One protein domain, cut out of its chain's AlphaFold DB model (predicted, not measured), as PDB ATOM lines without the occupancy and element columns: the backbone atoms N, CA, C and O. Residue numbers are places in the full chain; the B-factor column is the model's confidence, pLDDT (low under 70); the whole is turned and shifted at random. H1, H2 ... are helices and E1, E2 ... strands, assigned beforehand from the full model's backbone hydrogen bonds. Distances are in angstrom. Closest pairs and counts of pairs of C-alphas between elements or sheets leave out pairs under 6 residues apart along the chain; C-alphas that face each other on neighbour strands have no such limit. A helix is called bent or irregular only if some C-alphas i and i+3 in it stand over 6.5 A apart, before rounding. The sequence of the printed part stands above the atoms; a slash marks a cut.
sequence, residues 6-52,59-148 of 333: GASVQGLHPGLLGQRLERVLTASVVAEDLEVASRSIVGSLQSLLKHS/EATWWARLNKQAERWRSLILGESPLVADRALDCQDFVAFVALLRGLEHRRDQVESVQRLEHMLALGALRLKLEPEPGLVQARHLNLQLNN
ATOM      1  N   GLY A   6     -45.652  24.192  17.597       65.19
ATOM      2  CA  GLY A   6     -46.043  24.158  19.001       65.19
ATOM      3  C   GLY A   6     -46.188  25.569  19.571       65.19
ATOM      4  O   GLY A   6     -45.195  26.241  19.853       65.19
ATOM      5  N   ALA A   7     -47.421  26.018  19.810       63.78
ATOM      6  CA  ALA A   7     -47.672  27.188  20.645       63.78
ATOM      7  C   ALA A   7     -47.848  26.732  22.098       63.78
ATOM      8  O   ALA A   7     -48.940  26.379  22.550       63.78
ATOM      9  N   SER A   8     -46.730  26.656  22.821       64.56
ATOM     10  CA  SER A   8     -46.714  26.188  24.204       64.56
ATOM     11  C   SER A   8     -46.998  27.305  25.206       64.56
ATOM     12  O   SER A   8     -46.735  28.483  24.965       64.56
ATOM     13  N   VAL A   9     -47.465  26.904  26.391       74.00
ATOM     14  CA  VAL A   9     -47.556  27.763  27.586       74.00
ATOM     15  C   VAL A   9     -46.201  28.404  27.930       74.00
ATOM     16  O   VAL A   9     -46.160  29.431  28.607       74.00
ATOM     17  N   GLN A  10     -45.086  27.828  27.472       75.50
ATOM     18  CA  GLN A  10     -43.751  28.382  27.700       75.50
ATOM     19  C   GLN A  10     -43.546  29.697  26.939       75.50
ATOM     20  O   GLN A  10     -42.847  30.558  27.455       75.50
ATOM     21  N   GLY A  11     -44.232  29.901  25.807       83.81
ATOM     22  CA  GLY A  11     -44.219  31.179  25.090       83.81
ATOM     23  C   GLY A  11     -44.948  32.311  25.824       83.81
ATOM     24  O   GLY A  11     -44.752  33.476  25.500       83.81
ATOM     25  N   LEU A  12     -45.773  32.015  26.838       91.62
ATOM     26  CA  LEU A  12     -46.348  33.047  27.705       91.62
ATOM     27  C   LEU A  12     -45.289  33.520  28.712       91.62
ATOM     28  O   LEU A  12     -45.138  32.959  29.800       91.62
ATOM     29  N   HIS A  13     -44.571  34.577  28.346       91.38
ATOM     30  CA  HIS A  13     -43.496  35.142  29.164       91.38
ATOM     31  C   HIS A  13     -43.970  35.728  30.509       91.38
ATOM     32  O   HIS A  13     -44.792  36.649  30.514       91.38
ATOM     33  N   PRO A  14     -43.445  35.255  31.666       89.06
ATOM     34  CA  PRO A  14     -43.885  35.695  32.995       89.06
ATOM     35  C   PRO A  14     -43.735  37.194  33.260       89.06
ATOM     36  O   PRO A  14     -44.571  37.762  33.960       89.06
ATOM     37  N   GLY A  15     -42.704  37.831  32.694       89.81
ATOM     38  CA  GLY A  15     -42.460  39.271  32.848       89.81
ATOM     39  C   GLY A  15     -43.546  40.149  32.219       89.81
ATOM     40  O   GLY A  15     -43.759  41.273  32.667       89.81
ATOM     41  N   LEU A  16     -44.281  39.624  31.235       92.00
ATOM     42  CA  LEU A  16     -45.352  40.338  30.533       92.00
ATOM     43  C   LEU A  16     -46.736  40.091  31.161       92.00
ATOM     44  O   LEU A  16     -47.681  40.840  30.913       92.00
ATOM     45  N   LEU A  17     -46.871  39.083  32.030       93.62
ATOM     46  CA  LEU A  17     -48.133  38.772  32.704       93.62
ATOM     47  C   LEU A  17     -48.498  39.840  33.741       93.62
ATOM     48  O   LEU A  17     -47.715  40.184  34.626       93.62
ATOM     49  N   GLY A  18     -49.737  40.323  33.676       91.94
ATOM     50  CA  GLY A  18     -50.230  41.391  34.546       91.94
ATOM     51  C   GLY A  18     -49.993  42.798  34.002       91.94
ATOM     52  O   GLY A  18     -50.472  43.762  34.601       91.94
ATOM     53  N   GLN A  19     -49.283  42.929  32.881       94.00
ATOM     54  CA  GLN A  19     -49.204  44.182  32.145       94.00
ATOM     55  C   GLN A  19     -50.436  44.350  31.250       94.00
ATOM     56  O   GLN A  19     -51.082  43.376  30.861       94.00
ATOM     57  N   ARG A  20     -50.775  45.602  30.923       93.38
ATOM     58  CA  ARG A  20     -51.852  45.877  29.967       93.38
ATOM     59  C   ARG A  20     -51.346  45.641  28.551       93.38
ATOM     60  O   ARG A  20     -50.425  46.341  28.130       93.38
ATOM     61  N   LEU A  21     -51.961  44.718  27.817       93.31
ATOM     62  CA  LEU A  21     -51.510  44.352  26.472       93.31
ATOM     63  C   LEU A  21     -51.538  45.538  25.506       93.31
ATOM     64  O   LEU A  21     -50.603  45.700  24.740       93.31
ATOM     65  N   GLU A  22     -52.524  46.429  25.618       91.19
ATOM     66  CA  GLU A  22     -52.611  47.666  24.821       91.19
ATOM     67  C   GLU A  22     -51.389  48.591  24.977       91.19
ATOM     68  O   GLU A  22     -51.146  49.436  24.124       91.19
ATOM     69  N   ARG A  23     -50.625  48.458  26.072       91.69
ATOM     70  CA  ARG A  23     -49.397  49.235  26.311       91.69
ATOM     71  C   ARG A  23     -48.136  48.505  25.869       91.69
ATOM     72  O   ARG A  23     -47.177  49.154  25.484       91.69
ATOM     73  N   VAL A  24     -48.128  47.179  25.984       92.75
ATOM     74  CA  VAL A  24     -46.959  46.333  25.691       92.75
ATOM     75  C   VAL A  24     -46.910  45.936  24.218       92.75
ATOM     76  O   VAL A  24     -45.837  45.732  23.669       92.75
ATOM     77  N   LEU A  25     -48.072  45.825  23.584       93.88
ATOM     78  CA  LEU A  25     -48.253  45.395  22.204       93.88
ATOM     79  C   LEU A  25     -48.909  46.532  21.415       93.88
ATOM     80  O   LEU A  25     -49.978  46.361  20.832       93.88
ATOM     81  N   THR A  26     -48.305  47.723  21.435       94.69
ATOM     82  CA  THR A  26     -48.716  48.799  20.521       94.69
ATOM     83  C   THR A  26     -48.286  48.451  19.096       94.69
ATOM     84  O   THR A  26     -47.361  47.667  18.889       94.69
ATOM     85  N   ALA A  27     -48.932  49.048  18.090       92.75
ATOM     86  CA  ALA A  27     -48.544  48.837  16.692       92.75
ATOM     87  C   ALA A  27     -47.064  49.186  16.441       92.75
ATOM     88  O   ALA A  27     -46.368  48.434  15.770       92.75
ATOM     89  N   SER A  28     -46.578  50.278  17.043       93.44
ATOM     90  CA  SER A  28     -45.184  50.711  16.919       93.44
ATOM     91  C   SER A  28     -44.204  49.722  17.551       93.44
ATOM     92  O   SER A  28     -43.220  49.374  16.913       93.44
ATOM     93  N   VAL A  29     -44.496  49.230  18.762       94.31
ATOM     94  CA  VAL A  29     -43.630  48.266  19.462       94.31
ATOM     95  C   VAL A  29     -43.569  46.948  18.696       94.31
ATOM     96  O   VAL A  29     -42.493  46.393  18.521       94.31
ATOM     97  N   VAL A  30     -44.704  46.463  18.180       93.81
ATOM     98  CA  VAL A  30     -44.732  45.226  17.383       93.81
ATOM     99  C   VAL A  30     -43.934  45.382  16.084       93.81
ATOM    100  O   VAL A  30     -43.201  44.468  15.718       93.81
ATOM    101  N   ALA A  31     -44.050  46.521  15.396       93.19
ATOM    102  CA  ALA A  31     -43.287  46.783  14.176       93.19
ATOM    103  C   ALA A  31     -41.772  46.845  14.446       93.19
ATOM    104  O   ALA A  31     -40.993  46.238  13.712       93.19
ATOM    105  N   GLU A  32     -41.363  47.521  15.524       93.00
ATOM    106  CA  GLU A  32     -39.966  47.591  15.964       93.00
ATOM    107  C   GLU A  32     -39.423  46.202  16.336       93.00
ATOM    108  O   GLU A  32     -38.351  45.809  15.876       93.00
ATOM    109  N   ASP A  33     -40.184  45.419  17.104       92.62
ATOM    110  CA  ASP A  33     -39.786  44.066  17.500       92.62
ATOM    111  C   ASP A  33     -39.598  43.149  16.289       92.62
ATOM    112  O   ASP A  33     -38.631  42.386  16.233       92.62
ATOM    113  N   LEU A  34     -40.498  43.229  15.302       91.38
ATOM    114  CA  LEU A  34     -40.345  42.496  14.048       91.38
ATOM    115  C   LEU A  34     -39.072  42.923  13.324       91.38
ATOM    116  O   LEU A  34     -38.385  42.069  12.765       91.38
ATOM    117  N   GLU A  35     -38.774  44.223  13.272       89.69
ATOM    118  CA  GLU A  35     -37.620  44.749  12.542       89.69
ATOM    119  C   GLU A  35     -36.315  44.251  13.167       89.69
ATOM    120  O   GLU A  35     -35.449  43.702  12.477       89.69
ATOM    121  N   VAL A  36     -36.209  44.364  14.493       88.50
ATOM    122  CA  VAL A  36     -35.074  43.870  15.278       88.50
ATOM    123  C   VAL A  36     -34.890  42.365  15.079       88.50
ATOM    124  O   VAL A  36     -33.779  41.919  14.767       88.50
ATOM    125  N   ALA A  37     -35.974  41.593  15.196       86.88
ATOM    126  CA  ALA A  37     -35.951  40.140  15.062       86.88
ATOM    127  C   ALA A  37     -35.666  39.674  13.623       86.88
ATOM    128  O   ALA A  37     -35.050  38.636  13.402       86.88
ATOM    129  N   SER A  38     -36.071  40.444  12.613       84.06
ATOM    130  CA  SER A  38     -35.786  40.104  11.215       84.06
ATOM    131  C   SER A  38     -34.308  40.282  10.906       84.06
ATOM    132  O   SER A  38     -33.684  39.381  10.343       84.06
ATOM    133  N   ARG A  39     -33.703  41.388  11.360       82.31
ATOM    134  CA  ARG A  39     -32.267  41.654  11.174       82.31
ATOM    135  C   ARG A  39     -31.375  40.553  11.759       82.31
ATOM    136  O   ARG A  39     -30.315  40.289  11.199       82.31
ATOM    137  N   SER A  40     -31.786  39.886  12.842       76.50
ATOM    138  CA  SER A  40     -30.998  38.787  13.420       76.50
ATOM    139  C   SER A  40     -31.102  37.470  12.659       76.50
ATOM    140  O   SER A  40     -30.151  36.683  12.677       76.50
ATOM    141  N   ILE A  41     -32.209  37.228  11.955       75.50
ATOM    142  CA  ILE A  41     -32.390  35.997  11.184       75.50
ATOM    143  C   ILE A  41     -31.865  36.133   9.750       75.50
ATOM    144  O   ILE A  41     -31.367  35.145   9.209       75.50
ATOM    145  N   VAL A  42     -31.934  37.323   9.139       73.25
ATOM    146  CA  VAL A  42     -31.594  37.551   7.717       73.25
ATOM    147  C   VAL A  42     -30.258  36.912   7.331       73.25
ATOM    148  O   VAL A  42     -30.208  36.175   6.352       73.25
ATOM    149  N   GLY A  43     -29.198  37.093   8.125       67.62
ATOM    150  CA  GLY A  43     -27.894  36.487   7.828       67.62
ATOM    151  C   GLY A  43     -27.899  34.950   7.862       67.62
ATOM    152  O   GLY A  43     -27.276  34.306   7.017       67.62
ATOM    153  N   SER A  44     -28.636  34.351   8.802       69.81
ATOM    154  CA  SER A  44     -28.764  32.892   8.930       69.81
ATOM    155  C   SER A  44     -29.592  32.300   7.785       69.81
ATOM    156  O   SER A  44     -29.203  31.289   7.203       69.81
ATOM    157  N   LEU A  45     -30.693  32.958   7.410       67.75
ATOM    158  CA  LEU A  45     -31.514  32.554   6.266       67.75
ATOM    159  C   LEU A  45     -30.771  32.730   4.946       67.75
ATOM    160  O   LEU A  45     -30.781  31.816   4.134       67.75
ATOM    161  N   GLN A  46     -30.068  33.844   4.741       67.44
ATOM    162  CA  GLN A  46     -29.244  34.049   3.547       67.44
ATOM    163  C   GLN A  46     -28.153  32.980   3.427       67.44
ATOM    164  O   GLN A  46     -27.886  32.507   2.328       67.44
ATOM    165  N   SER A  47     -27.543  32.551   4.536       63.94
ATOM    166  CA  SER A  47     -26.570  31.451   4.514       63.94
ATOM    167  C   SER A  47     -27.187  30.115   4.090       63.94
ATOM    168  O   SER A  47     -26.513  29.340   3.419       63.94
ATOM    169  N   LEU A  48     -28.437  29.840   4.474       61.84
ATOM    170  CA  LEU A  48     -29.166  28.627   4.078       61.84
ATOM    171  C   LEU A  48     -29.653  28.704   2.623       61.84
ATOM    172  O   LEU A  48     -29.601  27.716   1.896       61.84
ATOM    173  N   LEU A  49     -30.090  29.890   2.194       64.88
ATOM    174  CA  LEU A  49     -30.654  30.158   0.869       64.88
ATOM    175  C   LEU A  49     -29.595  30.389  -0.213       64.88
ATOM    176  O   LEU A  49     -29.908  30.274  -1.390       64.88
ATOM    177  N   LYS A  50     -28.326  30.644   0.135       58.28
ATOM    178  CA  LYS A  50     -27.208  30.682  -0.832       58.28
ATOM    179  C   LYS A  50     -27.032  29.372  -1.621       58.28
ATOM    180  O   LYS A  50     -26.304  29.361  -2.605       58.28
ATOM    181  N   HIS A  51     -27.687  28.287  -1.205       52.94
ATOM    182  CA  HIS A  51     -27.741  27.010  -1.923       52.94
ATOM    183  C   HIS A  51     -29.028  26.803  -2.741       52.94
ATOM    184  O   HIS A  51     -29.176  25.768  -3.386       52.94
ATOM    185  N   SER A  52     -29.949  27.768  -2.738       51.22
ATOM    186  CA  SER A  52     -31.168  27.769  -3.545       51.22
ATOM    187  C   SER A  52     -31.163  28.989  -4.467       51.22
ATOM    188  O   SER A  52     -31.334  30.114  -4.008       51.22
ATOM    189  N   GLU A  59     -38.327  42.504  -1.114       73.88
ATOM    190  CA  GLU A  59     -38.220  42.546   0.353       73.88
ATOM    191  C   GLU A  59     -39.254  43.485   0.990       73.88
ATOM    192  O   GLU A  59     -39.920  43.125   1.961       73.88
ATOM    193  N   ALA A  60     -39.492  44.643   0.366       79.44
ATOM    194  CA  ALA A  60     -40.488  45.613   0.813       79.44
ATOM    195  C   ALA A  60     -41.922  45.046   0.808       79.44
ATOM    196  O   ALA A  60     -42.721  45.347   1.695       79.44
ATOM    197  N   THR A  61     -42.255  44.196  -0.168       82.00
ATOM    198  CA  THR A  61     -43.586  43.578  -0.282       82.00
ATOM    199  C   THR A  61     -43.783  42.495   0.778       82.00
ATOM    200  O   THR A  61     -44.844  42.427   1.403       82.00
ATOM    201  N   TRP A  62     -42.753  41.678   1.026       81.88
ATOM    202  CA  TRP A  62     -42.772  40.687   2.104       81.88
ATOM    203  C   TRP A  62     -42.888  41.361   3.476       81.88
ATOM    204  O   TRP A  62     -43.733  40.977   4.286       81.88
ATOM    205  N   TRP A  63     -42.121  42.429   3.696       84.44
ATOM    206  CA  TRP A  63     -42.142  43.198   4.935       84.44
ATOM    207  C   TRP A  63     -43.505  43.831   5.223       84.44
ATOM    208  O   TRP A  63     -44.032  43.735   6.337       84.44
ATOM    209  N   ALA A  64     -44.120  44.439   4.207       87.19
ATOM    210  CA  ALA A  64     -45.455  45.011   4.329       87.19
ATOM    211  C   ALA A  64     -46.503  43.934   4.662       87.19
ATOM    212  O   ALA A  64     -47.391  44.152   5.492       87.19
ATOM    213  N   ARG A  65     -46.381  42.745   4.054       89.81
ATOM    214  CA  ARG A  65     -47.252  41.597   4.339       89.81
ATOM    215  C   ARG A  65     -47.082  41.106   5.777       89.81
ATOM    216  O   ARG A  65     -48.092  40.931   6.457       89.81
ATOM    217  N   LEU A  66     -45.850  40.928   6.254       90.44
ATOM    218  CA  LEU A  66     -45.566  40.457   7.611       90.44
ATOM    219  C   LEU A  66     -46.119  41.414   8.676       90.44
ATOM    220  O   LEU A  66     -46.827  40.969   9.579       90.44
ATOM    221  N   ASN A  67     -45.882  42.722   8.528       91.81
ATOM    222  CA  ASN A  67     -46.431  43.732   9.441       91.81
ATOM    223  C   ASN A  67     -47.960  43.688   9.479       91.81
ATOM    224  O   ASN A  67     -48.556  43.616  10.551       91.81
ATOM    225  N   LYS A  68     -48.611  43.624   8.313       94.06
ATOM    226  CA  LYS A  68     -50.073  43.514   8.226       94.06
ATOM    227  C   LYS A  68     -50.607  42.251   8.909       94.06
ATOM    228  O   LYS A  68     -51.659  42.289   9.549       94.06
ATOM    229  N   GLN A  69     -49.917  41.120   8.767       94.94
ATOM    230  CA  GLN A  69     -50.290  39.879   9.447       94.94
ATOM    231  C   GLN A  69     -50.101  39.979  10.965       94.94
ATOM    232  O   GLN A  69     -50.980  39.549  11.712       94.94
ATOM    233  N   ALA A  70     -49.016  40.599  11.427       94.81
ATOM    234  CA  ALA A  70     -48.794  40.849  12.844       94.81
ATOM    235  C   ALA A  70     -49.863  41.781  13.430       94.81
ATOM    236  O   ALA A  70     -50.418  41.488  14.484       94.81
ATOM    237  N   GLU A  71     -50.244  42.852  12.736       94.81
ATOM    238  CA  GLU A  71     -51.333  43.735  13.168       94.81
ATOM    239  C   GLU A  71     -52.676  43.006  13.277       94.81
ATOM    240  O   GLU A  71     -53.411  43.200  14.247       94.81
ATOM    241  N   ARG A  72     -52.991  42.124  12.322       94.50
ATOM    242  CA  ARG A  72     -54.192  41.277  12.392       94.50
ATOM    243  C   ARG A  72     -54.144  40.331  13.585       94.50
ATOM    244  O   ARG A  72     -55.132  40.212  14.308       94.50
ATOM    245  N   TRP A  73     -52.998  39.696  13.818       95.56
ATOM    246  CA  TRP A  73     -52.794  38.840  14.981       95.56
ATOM    247  C   TRP A  73     -52.938  39.627  16.288       95.56
ATOM    248  O   TRP A  73     -53.594  39.167  17.219       95.56
ATOM    249  N   ARG A  74     -52.403  40.853  16.333       95.75
ATOM    250  CA  ARG A  74     -52.523  41.790  17.457       95.75
ATOM    251  C   ARG A  74     -53.988  42.113  17.739       95.75
ATOM    252  O   ARG A  74     -54.446  41.971  18.867       95.75
ATOM    253  N   SER A  75     -54.741  42.483  16.707       94.38
ATOM    254  CA  SER A  75     -56.167  42.794  16.830       94.38
ATOM    255  C   SER A  75     -56.981  41.586  17.313       94.38
ATOM    256  O   SER A  75     -57.880  41.720  18.148       94.38
ATOM    257  N   LEU A  76     -56.621  40.377  16.865       93.62
ATOM    258  CA  LEU A  76     -57.218  39.132  17.347       93.62
ATOM    259  C   LEU A  76     -56.969  38.915  18.851       93.62
ATOM    260  O   LEU A  76     -57.910  38.615  19.589       93.62
ATOM    261  N   ILE A  77     -55.724  39.060  19.322       94.94
ATOM    262  CA  ILE A  77     -55.384  38.821  20.737       94.94
ATOM    263  C   ILE A  77     -55.900  39.907  21.675       94.94
ATOM    264  O   ILE A  77     -56.143  39.614  22.844       94.94
ATOM    265  N   LEU A  78     -56.100  41.131  21.187       93.88
ATOM    266  CA  LEU A  78     -56.703  42.218  21.959       93.88
ATOM    267  C   LEU A  78     -58.234  42.109  22.031       93.88
ATOM    268  O   LEU A  78     -58.864  42.841  22.785       93.88
ATOM    269  N   GLY A  79     -58.840  41.172  21.292       90.25
ATOM    270  CA  GLY A  79     -60.293  40.992  21.257       90.25
ATOM    271  C   GLY A  79     -61.028  42.055  20.433       90.25
ATOM    272  O   GLY A  79     -62.254  42.116  20.481       90.25
ATOM    273  N   GLU A  80     -60.296  42.867  19.668       90.75
ATOM    274  CA  GLU A  80     -60.836  43.880  18.754       90.75
ATOM    275  C   GLU A  80     -61.464  43.233  17.510       90.75
ATOM    276  O   GLU A  80     -62.456  43.724  16.975       90.75
ATOM    277  N   SER A  81     -60.896  42.106  17.068       87.50
ATOM    278  CA  SER A  81     -61.387  41.333  15.929       87.50
ATOM    279  C   SER A  81     -62.086  40.043  16.386       87.50
ATOM    280  O   SER A  81     -61.517  39.281  17.180       87.50
ATOM    281  N   PRO A  82     -63.302  39.741  15.889       84.00
ATOM    282  CA  PRO A  82     -63.980  38.491  16.204       84.00
ATOM    283  C   PRO A  82     -63.300  37.306  15.510       84.00
ATOM    284  O   PRO A  82     -62.770  37.424  14.405       84.00
ATOM    285  N   LEU A  83     -63.378  36.135  16.140       85.75
ATOM    286  CA  LEU A  83     -62.962  34.880  15.526       85.75
ATOM    287  C   LEU A  83     -64.138  34.271  14.755       85.75
ATOM    288  O   LEU A  83     -65.170  33.947  15.359       85.75
ATOM    289  N   VAL A  84     -63.968  34.120  13.440       80.62
ATOM    290  CA  VAL A  84     -64.971  33.602  12.498       80.62
ATOM    291  C   VAL A  84     -64.488  32.260  11.942       80.62
ATOM    292  O   VAL A  84     -63.333  32.149  11.537       80.62
ATOM    293  N   ALA A  85     -65.345  31.236  11.941       71.94
ATOM    294  CA  ALA A  85     -64.974  29.893  11.481       71.94
ATOM    295  C   ALA A  85     -64.675  29.856   9.970       71.94
ATOM    296  O   ALA A  85     -63.654  29.310   9.564       71.94
ATOM    297  N   ASP A  86     -65.509  30.520   9.164       71.00
ATOM    298  CA  ASP A  86     -65.509  30.382   7.697       71.00
ATOM    299  C   ASP A  86     -64.498  31.278   6.969       71.00
ATOM    300  O   ASP A  86     -64.426  31.289   5.741       71.00
ATOM    301  N   ARG A  87     -63.703  32.059   7.707       76.81
ATOM    302  CA  ARG A  87     -62.708  32.966   7.130       76.81
ATOM    303  C   ARG A  87     -61.341  32.678   7.716       76.81
ATOM    304  O   ARG A  87     -61.083  33.035   8.863       76.81
ATOM    305  N   ALA A  88     -60.464  32.060   6.931       78.25
ATOM    306  CA  ALA A  88     -59.098  31.778   7.355       78.25
ATOM    307  C   ALA A  88     -58.376  33.063   7.802       78.25
ATOM    308  O   ALA A  88     -58.402  34.091   7.116       78.25
ATOM    309  N   LEU A  89     -57.727  32.993   8.962       83.75
ATOM    310  CA  LEU A  89     -56.807  34.015   9.439       83.75
ATOM    311  C   LEU A  89     -55.563  34.003   8.549       83.75
ATOM    312  O   LEU A  89     -54.700  33.136   8.659       83.75
ATOM    313  N   ASP A  90     -55.463  34.990   7.666       88.50
ATOM    314  CA  ASP A  90     -54.266  35.240   6.864       88.50
ATOM    315  C   ASP A  90     -53.188  35.874   7.758       88.50
ATOM    316  O   ASP A  90     -53.070  37.101   7.837       88.50
ATOM    317  N   CYS A  91     -52.514  35.009   8.529       92.06
ATOM    318  CA  CYS A  91     -51.437  35.297   9.489       92.06
ATOM    319  C   CYS A  91     -50.325  34.218   9.470       92.06
ATOM    320  O   CYS A  91     -49.561  34.098  10.429       92.06
ATOM    321  N   GLN A  92     -50.269  33.391   8.420       90.69
ATOM    322  CA  GLN A  92     -49.383  32.222   8.345       90.69
ATOM    323  C   GLN A  92     -47.897  32.595   8.376       90.69
ATOM    324  O   GLN A  92     -47.132  31.946   9.085       90.69
ATOM    325  N   ASP A  93     -47.496  33.651   7.663       89.62
ATOM    326  CA  ASP A  93     -46.093  34.072   7.594       89.62
ATOM    327  C   ASP A  93     -45.627  34.617   8.942       89.62
ATOM    328  O   ASP A  93     -44.537  34.284   9.393       89.62
ATOM    329  N   PHE A  94     -46.478  35.387   9.632       92.81
ATOM    330  CA  PHE A  94     -46.197  35.848  10.993       92.81
ATOM    331  C   PHE A  94     -46.016  34.674  11.964       92.81
ATOM    332  O   PHE A  94     -45.032  34.620  12.702       92.81
ATOM    333  N   VAL A  95     -46.938  33.708  11.946       92.19
ATOM    334  CA  VAL A  95     -46.865  32.519  12.807       92.19
ATOM    335  C   VAL A  95     -45.595  31.711  12.527       92.19
ATOM    336  O   VAL A  95     -44.887  31.341  13.466       92.19
ATOM    337  N   ALA A  96     -45.284  31.464  11.253       88.75
ATOM    338  CA  ALA A  96     -44.089  30.733  10.843       88.75
ATOM    339  C   ALA A  96     -42.800  31.483  11.212       88.75
ATOM    340  O   ALA A  96     -41.857  30.868  11.703       88.75
ATOM    341  N   PHE A  97     -42.775  32.806  11.044       89.31
ATOM    342  CA  PHE A  97     -41.638  33.652  11.395       89.31
ATOM    343  C   PHE A  97     -41.319  33.592  12.895       89.31
ATOM    344  O   PHE A  97     -40.180  33.331  13.277       89.31
ATOM    345  N   VAL A  98     -42.327  33.742  13.761       90.06
ATOM    346  CA  VAL A  98     -42.122  33.652  15.218       90.06
ATOM    347  C   VAL A  98     -41.762  32.229  15.657       90.06
ATOM    348  O   VAL A  98     -40.971  32.038  16.580       90.06
ATOM    349  N   ALA A  99     -42.286  31.205  14.980       85.50
ATOM    350  CA  ALA A  99     -41.878  29.823  15.220       85.50
ATOM    351  C   ALA A  99     -40.415  29.559  14.829       85.50
ATOM    352  O   ALA A  99     -39.723  28.816  15.523       85.50
ATOM    353  N   LEU A 100     -39.941  30.175  13.745       84.06
ATOM    354  CA  LEU A 100     -38.548  30.094  13.315       84.06
ATOM    355  C   LEU A 100     -37.616  30.782  14.321       84.06
ATOM    356  O   LEU A 100     -36.581  30.213  14.660       84.06
ATOM    357  N   LEU A 101     -38.004  31.957  14.835       83.31
ATOM    358  CA  LEU A 101     -37.250  32.688  15.861       83.31
ATOM    359  C   LEU A 101     -36.921  31.807  17.074       83.31
ATOM    360  O   LEU A 101     -35.756  31.717  17.456       83.31
ATOM    361  N   ARG A 102     -37.916  31.071  17.593       78.06
ATOM    362  CA  ARG A 102     -37.751  30.092  18.689       78.06
ATOM    363  C   ARG A 102     -36.653  29.070  18.427       78.06
ATOM    364  O   ARG A 102     -35.901  28.709  19.327       78.06
ATOM    365  N   GLY A 103     -36.568  28.572  17.194       73.19
ATOM    366  CA  GLY A 103     -35.562  27.582  16.806       73.19
ATOM    367  C   GLY A 103     -34.135  28.139  16.774       73.19
ATOM    368  O   GLY A 103     -33.180  27.367  16.819       73.19
ATOM    369  N   LEU A 104     -33.984  29.464  16.706       71.38
ATOM    370  CA  LEU A 104     -32.711  30.162  16.518       71.38
ATOM    371  C   LEU A 104     -32.179  30.841  17.795       71.38
ATOM    372  O   LEU A 104     -31.061  31.356  17.765       71.38
ATOM    373  N   GLU A 105     -32.915  30.806  18.916       61.31
ATOM    374  CA  GLU A 105     -32.655  31.521  20.188       61.31
ATOM    375  C   GLU A 105     -31.329  31.185  20.927       61.31
ATOM    376  O   GLU A 105     -31.130  31.544  22.085       61.31
ATOM    377  N   HIS A 106     -30.339  30.562  20.284       54.16
ATOM    378  CA  HIS A 106     -29.003  30.372  20.867       54.16
ATOM    379  C   HIS A 106     -28.092  31.625  20.821       54.16
ATOM    380  O   HIS A 106     -26.932  31.535  21.228       54.16
ATOM    381  N   ARG A 107     -28.566  32.801  20.371       55.22
ATOM    382  CA  ARG A 107     -27.767  34.051  20.328       55.22
ATOM    383  C   ARG A 107     -28.357  35.135  21.247       55.22
ATOM    384  O   ARG A 107     -29.498  35.542  21.087       55.22
ATOM    385  N   ARG A 108     -27.564  35.566  22.236       52.56
ATOM    386  CA  ARG A 108     -27.992  36.143  23.531       52.56
ATOM    387  C   ARG A 108     -28.418  37.621  23.566       52.56
ATOM    388  O   ARG A 108     -28.795  38.077  24.640       52.56
ATOM    389  N   ASP A 109     -28.438  38.353  22.455       55.22
ATOM    390  CA  ASP A 109     -28.508  39.828  22.527       55.22
ATOM    391  C   ASP A 109     -29.877  40.450  22.178       55.22
ATOM    392  O   ASP A 109     -30.052  41.655  22.325       55.22
ATOM    393  N   GLN A 110     -30.882  39.664  21.763       62.03
ATOM    394  CA  GLN A 110     -32.210  40.174  21.346       62.03
ATOM    395  C   GLN A 110     -33.385  39.563  22.119       62.03
ATOM    396  O   GLN A 110     -34.473  39.344  21.589       62.03
ATOM    397  N   VAL A 111     -33.151  39.279  23.397       72.19
ATOM    398  CA  VAL A 111     -34.060  38.491  24.233       72.19
ATOM    399  C   VAL A 111     -35.450  39.134  24.348       72.19
ATOM    400  O   VAL A 111     -36.449  38.436  24.255       72.19
ATOM    401  N   GLU A 112     -35.559  40.456  24.488       84.56
ATOM    402  CA  GLU A 112     -36.847  41.083  24.821       84.56
ATOM    403  C   GLU A 112     -37.844  41.149  23.647       84.56
ATOM    404  O   GLU A 112     -39.018  40.812  23.820       84.56
ATOM    405  N   SER A 113     -37.396  41.542  22.448       87.25
ATOM    406  CA  SER A 113     -38.259  41.621  21.258       87.25
ATOM    407  C   SER A 113     -38.783  40.247  20.852       87.25
ATOM    408  O   SER A 113     -39.979  40.080  20.611       87.25
ATOM    409  N   VAL A 114     -37.912  39.231  20.855       87.00
ATOM    410  CA  VAL A 114     -38.321  37.851  20.562       87.00
ATOM    411  C   VAL A 114     -39.311  37.359  21.617       87.00
ATOM    412  O   VAL A 114     -40.378  36.864  21.258       87.00
ATOM    413  N   GLN A 115     -39.054  37.613  22.905       89.19
ATOM    414  CA  GLN A 115     -39.996  37.277  23.974       89.19
ATOM    415  C   GLN A 115     -41.373  37.925  23.776       89.19
ATOM    416  O   GLN A 115     -42.397  37.260  23.942       89.19
ATOM    417  N   ARG A 116     -41.454  39.206  23.396       92.94
ATOM    418  CA  ARG A 116     -42.753  39.849  23.123       92.94
ATOM    419  C   ARG A 116     -43.478  39.217  21.938       92.94
ATOM    420  O   ARG A 116     -44.672  38.930  22.058       92.94
ATOM    421  N   LEU A 117     -42.780  38.939  20.839       93.50
ATOM    422  CA  LEU A 117     -43.363  38.276  19.667       93.50
ATOM    423  C   LEU A 117     -43.853  36.859  19.996       93.50
ATOM    424  O   LEU A 117     -44.950  36.459  19.606       93.50
ATOM    425  N   GLU A 118     -43.092  36.108  20.786       92.25
ATOM    426  CA  GLU A 118     -43.492  34.789  21.263       92.25
ATOM    427  C   GLU A 118     -44.693  34.826  22.202       92.25
ATOM    428  O   GLU A 118     -45.573  33.961  22.108       92.25
ATOM    429  N   HIS A 119     -44.728  35.816  23.096       94.44
ATOM    430  CA  HIS A 119     -45.856  36.057  23.983       94.44
ATOM    431  C   HIS A 119     -47.111  36.352  23.175       94.44
ATOM    432  O   HIS A 119     -48.164  35.768  23.421       94.44
ATOM    433  N   MET A 120     -46.983  37.198  22.156       95.38
ATOM    434  CA  MET A 120     -48.042  37.526  21.217       95.38
ATOM    435  C   MET A 120     -48.532  36.290  20.441       95.38
ATOM    436  O   MET A 120     -49.742  36.064  20.352       95.38
ATOM    437  N   LEU A 121     -47.633  35.428  19.948       95.00
ATOM    438  CA  LEU A 121     -48.007  34.151  19.324       95.00
ATOM    439  C   LEU A 121     -48.763  33.239  20.306       95.00
ATOM    440  O   LEU A 121     -49.804  32.675  19.964       95.00
ATOM    441  N   ALA A 122     -48.271  33.113  21.541       94.75
ATOM    442  CA  ALA A 122     -48.888  32.274  22.566       94.75
ATOM    443  C   ALA A 122     -50.266  32.799  23.016       94.75
ATOM    444  O   ALA A 122     -51.180  32.001  23.228       94.75
ATOM    445  N   LEU A 123     -50.454  34.121  23.093       95.81
ATOM    446  CA  LEU A 123     -51.756  34.750  23.335       95.81
ATOM    447  C   LEU A 123     -52.761  34.436  22.225       95.81
ATOM    448  O   LEU A 123     -53.929  34.185  22.513       95.81
ATOM    449  N   GLY A 124     -52.324  34.405  20.966       94.62
ATOM    450  CA  GLY A 124     -53.204  34.047  19.855       94.62
ATOM    451  C   GLY A 124     -53.587  32.577  19.870       94.62
ATOM    452  O   GLY A 124     -54.765  32.258  19.746       94.62
ATOM    453  N   ALA A 125     -52.649  31.676  20.159       94.38
ATOM    454  CA  ALA A 125     -52.984  30.270  20.376       94.38
ATOM    455  C   ALA A 125     -53.962  30.081  21.548       94.38
ATOM    456  O   ALA A 125     -54.921  29.317  21.436       94.38
ATOM    457  N   LEU A 126     -53.777  30.825  22.644       95.62
ATOM    458  CA  LEU A 126     -54.732  30.857  23.748       95.62
ATOM    459  C   LEU A 126     -56.102  31.366  23.284       95.62
ATOM    460  O   LEU A 126     -57.109  30.734  23.580       95.62
ATOM    461  N   ARG A 127     -56.160  32.458  22.516       94.56
ATOM    462  CA  ARG A 127     -57.410  32.991  21.962       94.56
ATOM    463  C   ARG A 127     -58.163  31.938  21.147       94.56
ATOM    464  O   ARG A 127     -59.349  31.742  21.393       94.56
ATOM    465  N   LEU A 128     -57.474  31.222  20.256       94.12
ATOM    466  CA  LEU A 128     -58.058  30.108  19.497       94.12
ATOM    467  C   LEU A 128     -58.557  28.997  20.434       94.12
ATOM    468  O   LEU A 128     -59.664  28.492  20.286       94.12
ATOM    469  N   LYS A 129     -57.776  28.647  21.455       93.94
ATOM    470  CA  LYS A 129     -58.134  27.614  22.434       93.94
ATOM    471  C   LYS A 129     -59.374  27.960  23.270       93.94
ATOM    472  O   LYS A 129     -60.105  27.051  23.655       93.94
ATOM    473  N   LEU A 130     -59.621  29.242  23.549       93.94
ATOM    474  CA  LEU A 130     -60.788  29.692  24.320       93.94
ATOM    475  C   LEU A 130     -62.109  29.623  23.531       93.94
ATOM    476  O   LEU A 130     -63.177  29.666  24.140       93.94
ATOM    477  N   GLU A 131     -62.057  29.498  22.202       91.62
ATOM    478  CA  GLU A 131     -63.223  29.355  21.320       91.62
ATOM    479  C   GLU A 131     -63.087  28.068  20.483       91.62
ATOM    480  O   GLU A 131     -62.772  28.156  19.298       91.62
ATOM    481  N   PRO A 132     -63.301  26.867  21.061       85.19
ATOM    482  CA  PRO A 132     -62.872  25.604  20.454       85.19
ATOM    483  C   PRO A 132     -63.394  25.353  19.036       85.19
ATOM    484  O   PRO A 132     -62.626  24.896  18.195       85.19
ATOM    485  N   GLU A 133     -64.660  25.673  18.751       87.00
ATOM    486  CA  GLU A 133     -65.262  25.445  17.430       87.00
ATOM    487  C   GLU A 133     -64.538  26.211  16.304       87.00
ATOM    488  O   GLU A 133     -63.888  25.569  15.475       87.00
ATOM    489  N   PRO A 134     -64.553  27.560  16.257       90.25
ATOM    490  CA  PRO A 134     -63.805  28.289  15.233       90.25
ATOM    491  C   PRO A 134     -62.287  28.198  15.451       90.25
ATOM    492  O   PRO A 134     -61.516  28.201  14.495       90.25
ATOM    493  N   GLY A 135     -61.828  28.099  16.695       91.88
ATOM    494  CA  GLY A 135     -60.416  28.130  17.050       91.88
ATOM    495  C   GLY A 135     -59.626  26.927  16.568       91.88
ATOM    496  O   GLY A 135     -58.516  27.099  16.068       91.88
ATOM    497  N   LEU A 136     -60.194  25.720  16.643       90.19
ATOM    498  CA  LEU A 136     -59.540  24.516  16.122       90.19
ATOM    499  C   LEU A 136     -59.411  24.552  14.594       90.19
ATOM    500  O   LEU A 136     -58.385  24.127  14.062       90.19
ATOM    501  N   VAL A 137     -60.415  25.081  13.889       91.12
ATOM    502  CA  VAL A 137     -60.381  25.242  12.424       91.12
ATOM    503  C   VAL A 137     -59.254  26.188  12.009       91.12
ATOM    504  O   VAL A 137     -58.472  25.874  11.108       91.12
ATOM    505  N   GLN A 138     -59.132  27.314  12.708       91.50
ATOM    506  CA  GLN A 138     -58.094  28.310  12.450       91.50
ATOM    507  C   GLN A 138     -56.702  27.806  12.837       91.50
ATOM    508  O   GLN A 138     -55.745  27.996  12.091       91.50
ATOM    509  N   ALA A 139     -56.581  27.098  13.963       91.69
ATOM    510  CA  ALA A 139     -55.319  26.506  14.386       91.69
ATOM    511  C   ALA A 139     -54.784  25.516  13.339       91.69
ATOM    512  O   ALA A 139     -53.602  25.565  13.011       91.69
ATOM    513  N   ARG A 140     -55.655  24.693  12.734       90.06
ATOM    514  CA  ARG A 140     -55.278  23.804  11.621       90.06
ATOM    515  C   ARG A 140     -54.791  24.580  10.395       90.06
ATOM    516  O   ARG A 140     -53.749  24.235   9.855       90.06
ATOM    517  N   HIS A 141     -55.489  25.646   9.995       89.75
ATOM    518  CA  HIS A 141     -55.073  26.502   8.870       89.75
ATOM    519  C   HIS A 141     -53.709  27.170   9.078       89.75
ATOM    520  O   HIS A 141     -53.000  27.452   8.115       89.75
ATOM    521  N   LEU A 142     -53.353  27.438  10.331       90.31
ATOM    522  CA  LEU A 142     -52.094  28.068  10.719       90.31
ATOM    523  C   LEU A 142     -51.006  27.050  11.092       90.31
ATOM    524  O   LEU A 142     -49.929  27.453  11.526       90.31
ATOM    525  N   ASN A 143     -51.277  25.742  10.973       89.88
ATOM    526  CA  ASN A 143     -50.419  24.667  11.483       89.88
ATOM    527  C   ASN A 143     -50.028  24.831  12.966       89.88
ATOM    528  O   ASN A 143     -48.965  24.382  13.391       89.88
ATOM    529  N   LEU A 144     -50.893  25.445  13.775       90.12
ATOM    530  CA  LEU A 144     -50.698  25.627  15.209       90.12
ATOM    531  C   LEU A 144     -51.243  24.438  15.999       90.12
ATOM    532  O   LEU A 144     -52.408  24.061  15.871       90.12
ATOM    533  N   GLN A 145     -50.417  23.885  16.885       89.94
ATOM    534  CA  GLN A 145     -50.858  22.881  17.848       89.94
ATOM    535  C   GLN A 145     -51.348  23.553  19.132       89.94
ATOM    536  O   GLN A 145     -50.590  24.243  19.818       89.94
ATOM    537  N   LEU A 146     -52.620  23.328  19.469       89.94
ATOM    538  CA  LEU A 146     -53.215  23.789  20.721       89.94
ATOM    539  C   LEU A 146     -53.038  22.719  21.802       89.94
ATOM    540  O   LEU A 146     -53.544  21.605  21.678       89.94
ATOM    541  N   ASN A 147     -52.343  23.065  22.883       86.12
ATOM    542  CA  ASN A 147     -52.096  22.144  23.992       86.12
ATOM    543  C   ASN A 147     -53.355  21.934  24.838       86.12
ATOM    544  O   ASN A 147     -53.939  22.913  25.301       86.12
ATOM    545  N   ASN A 148     -53.719  20.673  25.094       86.88
ATOM    546  CA  ASN A 148     -54.869  20.254  25.911       86.88
ATOM    547  C   ASN A 148     -56.149  21.077  25.642       86.88
ATOM    548  O   ASN A 148     -56.572  21.852  26.508       86.88
TER     549      ASN A 148
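This is residues 6 to 52 and 59 to 148 of the 333 residues of an uncharacterized protein of Aidingimonas halophila (UniProt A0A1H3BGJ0). Picture a compact pile of crossed helices: H5 runs through the middle, H2, H3 and H4 cross and pack on it, and H6 folds back from its last residues. Residues 45 to 52 stick out. The 137 printed residues include six named helices, H1 to H6, then one named strand, E1; the class is mostly helix. The radius of gyration of the C-alphas is 14.7 A and the spans are 42 by 35 by 28 A.

Start at C-alpha 6, (-46.043, 24.158, 19.001); residues 6 to 20 hold no named element. H1 is residues 21 to 24. H2, residues 27 to 49, is 30.3 A long, with a kink of 44 degrees near residue 41; it is only just irregular, C-alphas 40 and 43 being 6.8 A apart. Find C-alpha 59 at (-38.220, 42.546, 0.353); from there H3 runs 26.9 A to residue 77. Next come H4, residues 92 to 104, H5, residues 111 to 130 and 28.1 A long, H6, residues 132 to 141, and E1, residues 144 to 146.

Look first at the hub, H5. With residues 113 to 117 alone it touches H2, about perpendicular at 75 degrees, closest at C-alphas 33 and 113, 4.7 A. H5 touches H6 at a steep tilt of 50 degrees, opposite ways; C-alphas 128 and 135 are closest, 3.9 A. H3 and H4 touch, closest at C-alphas 66 and 94, 5.8 A. H1 and H2 meet only through their link. E1 pairs with no named strand; residues 6 to 7 pair with its residues 145 to 146, parallel. Every O i to N i+4 pair is within hydrogen-bond range in H3 and H5, against 17 of 19 in H2, 8 of 9 in H4 and 5 of 6 in H6; H1 is too short for one.

C-alphas 18 and 51, the farthest apart, are 45.2 A apart. Residues 53 to 58 are cut out, leaving 16.8 A between C-alphas 52 and 59. The link H3 to H4 is long. Look for pLDDT under 70 at residues 6 to 8, 43 to 52 and 105 to 110.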